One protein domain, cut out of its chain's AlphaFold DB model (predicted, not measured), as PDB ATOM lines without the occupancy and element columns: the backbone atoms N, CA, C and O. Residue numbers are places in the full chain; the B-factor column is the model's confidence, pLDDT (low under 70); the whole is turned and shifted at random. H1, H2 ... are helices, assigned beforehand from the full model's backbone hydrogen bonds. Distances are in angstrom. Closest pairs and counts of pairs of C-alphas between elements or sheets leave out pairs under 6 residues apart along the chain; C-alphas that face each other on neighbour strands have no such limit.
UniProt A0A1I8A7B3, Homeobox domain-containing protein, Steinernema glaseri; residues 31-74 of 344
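This is residues 31 to 74 of the 344 residues of the protein "Homeobox domain-containing protein" of Steinernema glaseri (UniProt A0A1I8A7B3). The longest helix, H1, and the short H2 make a loose V that closes near Leu 34 and Met 54 and is bridged at its wide end by residues 44 to 47. H3 starts beside the closed end and leads away as an arm; residues 65 to 74 stick out. The 44 printed residues, all helix by class with H1, H2, H3 in chain order, are only just compact, close to loose, with radius of gyration of the C-alphas 10.8 A and spans of 33 by 23 by 16 A.

Find C-alpha 31 at (128.685, 210.131, 135.989); from there H1, residues 31 to 43, runs 19.5 A. H2 is residues 48 to 55. H3, residues 60 to 71, runs 16.2 A to C-alpha 71 at (119.005, 226.169, 128.293).

Look at H1 residues 34 to 38, which alone touch H2; the closest C-alphas, Leu 34 and Met 54, are 6.2 A apart. These helices run opposite ways at a steep tilt of 46 degrees. H3 is close to but not clearly touching H1, closest C-alphas Leu 34 and Tyr 60 at 7.2 A, and likewise H2, closest C-alphas Met 54 and Tyr 60 at 6.6 A. Every O i to N i+4 pair is within hydrogen-bond range in H2 and H3, and 8 of 9 in H1.

The C-alphas farthest apart, Ser 49 and Arg 74, are 33.7 A apart. The printed part has no cut, and both links are tight. Residues 41 to 46 and 72 to 74 have pLDDT under 70.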
ATOM      1  N   PHE A  31     129.810 209.269 136.328       84.62
ATOM      2  CA  PHE A  31     128.685 210.131 135.989       84.62
ATOM      3  C   PHE A  31     128.055 210.808 137.219       84.62
ATOM      4  O   PHE A  31     127.892 212.026 137.220       84.62
ATOM      5  N   ASP A  32     127.746 210.060 138.281       84.06
ATOM      6  CA  ASP A  32     127.116 210.595 139.499       84.06
ATOM      7  C   ASP A  32     128.037 211.585 140.224       84.06
ATOM      8  O   ASP A  32     127.591 212.626 140.711       84.06
ATOM      9  N   GLU A  33     129.345 211.314 140.217       83.56
ATOM     10  CA  GLU A  33     130.360 212.232 140.737       83.56
ATOM     11  C   GLU A  33     130.402 213.548 139.937       83.56
ATOM     12  O   GLU A  33     130.478 214.636 140.516       83.56
ATOM     13  N   LEU A  34     130.306 213.471 138.604       84.31
ATOM     14  CA  LEU A  34     130.241 214.648 137.738       84.31
ATOM     15  C   LEU A  34     128.974 215.473 137.991       84.31
ATOM     16  O   LEU A  34     129.064 216.696 138.097       84.31
ATOM     17  N   ILE A  35     127.807 214.830 138.097       83.69
ATOM     18  CA  ILE A  35     126.539 215.521 138.373       83.69
ATOM     19  C   ILE A  35     126.577 216.192 139.750       83.69
ATOM     20  O   ILE A  35     126.185 217.355 139.865       83.69
ATOM     21  N   GLY A  36     127.124 215.523 140.771       80.00
ATOM     22  CA  GLY A  36     127.323 216.108 142.099       80.00
ATOM     23  C   GLY A  36     128.236 217.340 142.074       80.00
ATOM     24  O   GLY A  36     127.900 218.376 142.652       80.00
ATOM     25  N   LYS A  37     129.357 217.277 141.342       77.75
ATOM     26  CA  LYS A  37     130.265 218.425 141.160       77.75
ATOM     27  C   LYS A  37     129.598 219.569 140.391       77.75
ATOM     28  O   LYS A  37     129.671 220.710 140.837       77.75
ATOM     29  N   LEU A  38     128.894 219.282 139.291       77.44
ATOM     30  CA  LEU A  38     128.147 220.285 138.520       77.44
ATOM     31  C   LEU A  38     127.083 220.989 139.372       77.44
ATOM     32  O   LEU A  38     126.954 222.206 139.285       77.44
ATOM     33  N   HIS A  39     126.357 220.251 140.215       76.88
ATOM     34  CA  HIS A  39     125.342 220.817 141.102       76.88
ATOM     35  C   HIS A  39     125.947 221.804 142.116       76.88
ATOM     36  O   HIS A  39     125.420 222.898 142.306       76.88
ATOM     37  N   ASN A  40     127.098 221.469 142.701       70.00
ATOM     38  CA  ASN A  40     127.790 222.336 143.662       70.00
ATOM     39  C   ASN A  40     128.391 223.596 143.011       70.00
ATOM     40  O   ASN A  40     128.437 224.663 143.626       70.00
ATOM     41  N   VAL A  41     128.794 223.499 141.741       67.62
ATOM     42  CA  VAL A  41     129.326 224.620 140.948       67.62
ATOM     43  C   VAL A  41     128.262 225.656 140.580       67.62
ATOM     44  O   VAL A  41     128.582 226.819 140.324       67.62
ATOM     45  N   ILE A  42     126.980 225.289 140.591       59.81
ATOM     46  CA  ILE A  42     125.899 226.255 140.355       59.81
ATOM     47  C   ILE A  42     125.883 227.312 141.471       59.81
ATOM     48  O   ILE A  42     125.703 228.498 141.176       59.81
ATOM     49  N   SER A  43     126.176 226.915 142.713       62.16
ATOM     50  CA  SER A  43     126.150 227.787 143.895       62.16
ATOM     51  C   SER A  43     127.420 228.621 144.093       62.16
ATOM     52  O   SER A  43     127.318 229.754 144.552       62.16
ATOM     53  N   PHE A  44     128.600 228.117 143.712       62.25
ATOM     54  CA  PHE A  44     129.885 228.805 143.923       62.25
ATOM     55  C   PHE A  44     130.839 228.626 142.730       62.25
ATOM     56  O   PHE A  44     130.792 227.591 142.064       62.25
ATOM     57  N   PRO A  45     131.705 229.606 142.409       64.44
ATOM     58  CA  PRO A  45     132.768 229.396 141.428       64.44
ATOM     59  C   PRO A  45     133.695 228.254 141.898       64.44
ATOM     60  O   PRO A  45     134.144 228.278 143.046       64.44
ATOM     61  N   PRO A  46     133.969 227.236 141.060       69.94
ATOM     62  CA  PRO A  46     134.806 226.112 141.460       69.94
ATOM     63  C   PRO A  46     136.267 226.529 141.598       69.94
ATOM     64  O   PRO A  46     136.766 227.346 140.825       69.94
ATOM     65  N   SER A  47     136.976 225.893 142.534       75.88
ATOM     66  CA  SER A  47     138.438 225.944 142.557       75.88
ATOM     67  C   SER A  47     139.017 225.366 141.263       75.88
ATOM     68  O   SER A  47     138.428 224.473 140.653       75.88
ATOM     69  N   GLU A  48     140.207 225.822 140.874       73.00
ATOM     70  CA  GLU A  48     140.928 225.358 139.676       73.00
ATOM     71  C   GLU A  48     141.117 223.826 139.640       73.00
ATOM     72  O   GLU A  48     141.012 223.189 138.593       73.00
ATOM     73  N   SER A  49     141.274 223.201 140.809       76.56
ATOM     74  CA  SER A  49     141.350 221.742 140.946       76.56
ATOM     75  C   SER A  49     140.011 221.038 140.666       76.56
ATOM     76  O   SER A  49     139.972 220.042 139.941       76.56
ATOM     77  N   THR A  50     138.894 221.573 141.175       76.75
ATOM     78  CA  THR A  50     137.540 221.025 140.928       76.75
ATOM     79  C   THR A  50     137.182 221.110 139.449       76.75
ATOM     80  O   THR A  50     136.690 220.162 138.840       76.75
ATOM     81  N   SER A  51     137.501 222.261 138.885       74.56
ATOM     82  CA  SER A  51     137.417 222.635 137.487       74.56
ATOM     83  C   SER A  51     138.113 221.642 136.549       74.56
ATOM     84  O   SER A  51     137.476 221.088 135.650       74.56
ATOM     85  N   TYR A  52     139.387 221.342 136.808       80.75
ATOM     86  CA  TYR A  52     140.144 220.344 136.052       80.75
ATOM     87  C   TYR A  52     139.538 218.937 136.184       80.75
ATOM     88  O   TYR A  52     139.339 218.243 135.185       80.75
ATOM     89  N   ALA A  53     139.167 218.534 137.403       81.75
ATOM     90  CA  ALA A  53     138.583 217.217 137.664       81.75
ATOM     91  C   ALA A  53     137.234 217.002 136.952       81.75
ATOM     92  O   ALA A  53     136.914 215.883 136.556       81.75
ATOM     93  N   MET A  54     136.437 218.060 136.777       81.19
ATOM     94  CA  MET A  54     135.194 218.001 136.008       81.19
ATOM     95  C   MET A  54     135.463 217.847 134.512       81.19
ATOM     96  O   MET A  54     134.846 216.997 133.881       81.19
ATOM     97  N   GLN A  55     136.391 218.626 133.952       81.31
ATOM     98  CA  GLN A  55     136.713 218.579 132.519       81.31
ATOM     99  C   GLN A  55     137.387 217.270 132.097       81.31
ATOM    100  O   GLN A  55     137.183 216.814 130.972       81.31
ATOM    101  N   ALA A  56     138.152 216.653 132.997       85.94
ATOM    102  CA  ALA A  56     138.757 215.342 132.787       85.94
ATOM    103  C   ALA A  56     137.728 214.192 132.783       85.94
ATOM    104  O   ALA A  56     138.056 213.075 132.384       85.94
ATOM    105  N   ASN A  57     136.483 214.436 133.215       86.19
ATOM    106  CA  ASN A  57     135.452 213.408 133.247       86.19
ATOM    107  C   ASN A  57     134.956 213.060 131.824       86.19
ATOM    108  O   ASN A  57     134.525 213.959 131.097       86.19
ATOM    109  N   PRO A  58     134.912 211.770 131.429       88.62
ATOM    110  CA  PRO A  58     134.508 211.349 130.081       88.62
ATOM    111  C   PRO A  58     133.117 211.833 129.644       88.62
ATOM    112  O   PRO A  58     132.883 212.072 128.460       88.62
ATOM    113  N   TYR A  59     132.189 212.002 130.591       88.31
ATOM    114  CA  TYR A  59     130.813 212.417 130.308       88.31
ATOM    115  C   TYR A  59     130.638 213.938 130.258       88.31
ATOM    116  O   TYR A  59     129.596 214.412 129.802       88.31
ATOM    117  N   TYR A  60     131.645 214.713 130.678       86.19
ATOM    118  CA  TYR A  60     131.554 216.169 130.812       86.19
ATOM    119  C   TYR A  60     131.117 216.848 129.516       86.19
ATOM    120  O   TYR A  60     130.153 217.609 129.518       86.19
ATOM    121  N   ARG A  61     131.764 216.529 128.389       84.81
ATOM    122  CA  ARG A  61     131.443 217.127 127.080       84.81
ATOM    123  C   ARG A  61     129.999 216.856 126.653       84.81
ATOM    124  O   ARG A  61     129.323 217.772 126.188       84.81
ATOM    125  N   GLY A  62     129.520 215.626 126.842       84.50
ATOM    126  CA  GLY A  62     128.156 215.231 126.486       84.50
ATOM    127  C   GLY A  62     127.107 215.905 127.370       84.50
ATOM    128  O   GLY A  62     126.153 216.493 126.863       84.50
ATOM    129  N   VAL A  63     127.316 215.888 128.690       83.62
ATOM    130  CA  VAL A  63     126.423 216.546 129.657       83.62
ATOM    131  C   VAL A  63     126.391 218.057 129.426       83.62
ATOM    132  O   VAL A  63     125.313 218.642 129.374       83.62
ATOM    133  N   PHE A  64     127.549 218.687 129.213       82.69
ATOM    134  CA  PHE A  64     127.655 220.117 128.925       82.69
ATOM    135  C   PHE A  64     126.871 220.517 127.670       82.69
ATOM    136  O   PHE A  64     126.117 221.488 127.710       82.69
ATOM    137  N   SER A  65     127.008 219.757 126.576       82.81
ATOM    138  CA  SER A  65     126.264 220.008 125.334       82.81
ATOM    139  C   SER A  65     124.756 219.965 125.577       82.81
ATOM    140  O   SER A  65     124.054 220.919 125.260       82.81
ATOM    141  N   VAL A  66     124.263 218.908 126.231       82.94
ATOM    142  CA  VAL A  66     122.828 218.739 126.506       82.94
ATOM    143  C   VAL A  66     122.291 219.832 127.433       82.94
ATOM    144  O   VAL A  66     121.165 220.295 127.249       82.94
ATOM    145  N   LEU A  67     123.066 220.259 128.434       81.56
ATOM    146  CA  LEU A  67     122.673 221.346 129.334       81.56
ATOM    147  C   LEU A  67     122.599 222.692 128.600       81.56
ATOM    148  O   LEU A  67     121.634 223.429 128.804       81.56
ATOM    149  N   CYS A  68     123.555 222.987 127.715       80.19
ATOM    150  CA  CYS A  68     123.493 224.156 126.837       80.19
ATOM    151  C   CYS A  68     122.264 224.096 125.916       80.19
ATOM    152  O   CYS A  68     121.497 225.057 125.864       80.19
ATOM    153  N   ASP A  69     122.003 222.952 125.280       76.50
ATOM    154  CA  ASP A  69     120.859 222.760 124.377       76.50
ATOM    155  C   ASP A  69     119.506 222.881 125.092       76.50
ATOM    156  O   ASP A  69     118.541 223.390 124.523       76.50
ATOM    157  N   LYS A  70     119.412 222.433 126.350       73.88
ATOM    158  CA  LYS A  70     118.190 222.574 127.162       73.88
ATOM    159  C   LYS A  70     117.983 223.983 127.714       73.88
ATOM    160  O   LYS A  70     116.841 224.333 128.009       73.88
ATOM    161  N   LYS A  71     119.057 224.761 127.880       70.19
ATOM    162  CA  LYS A  71     119.005 226.169 128.293       70.19
ATOM    163  C   LYS A  71     118.561 227.073 127.147       70.19
ATOM    164  O   LYS A  71     117.891 228.077 127.386       70.19
ATOM    165  N   LEU A  72     118.894 226.707 125.907       62.19
ATOM    166  CA  LEU A  72     118.308 227.353 124.742       62.19
ATOM    167  C   LEU A  72     116.785 227.186 124.819       62.19
ATOM    168  O   LEU A  72     116.304 226.062 124.992       62.19
ATOM    169  N   PRO A  73     116.003 228.277 124.720       58.06
ATOM    170  CA  PRO A  73     114.556 228.161 124.707       58.06
ATOM    171  C   PRO A  73     114.205 227.206 123.572       58.06
ATOM    172  O   PRO A  73     114.541 227.484 122.417       58.06
ATOM    173  N   ARG A  74     113.592 226.055 123.902       55.25
ATOM    174  CA  ARG A  74     113.098 225.116 122.891       55.25
ATOM    175  C   ARG A  74     112.336 225.962 121.891       55.25
ATOM    176  O   ARG A  74     111.363 226.607 122.285       55.25
TER     177      ARG A  74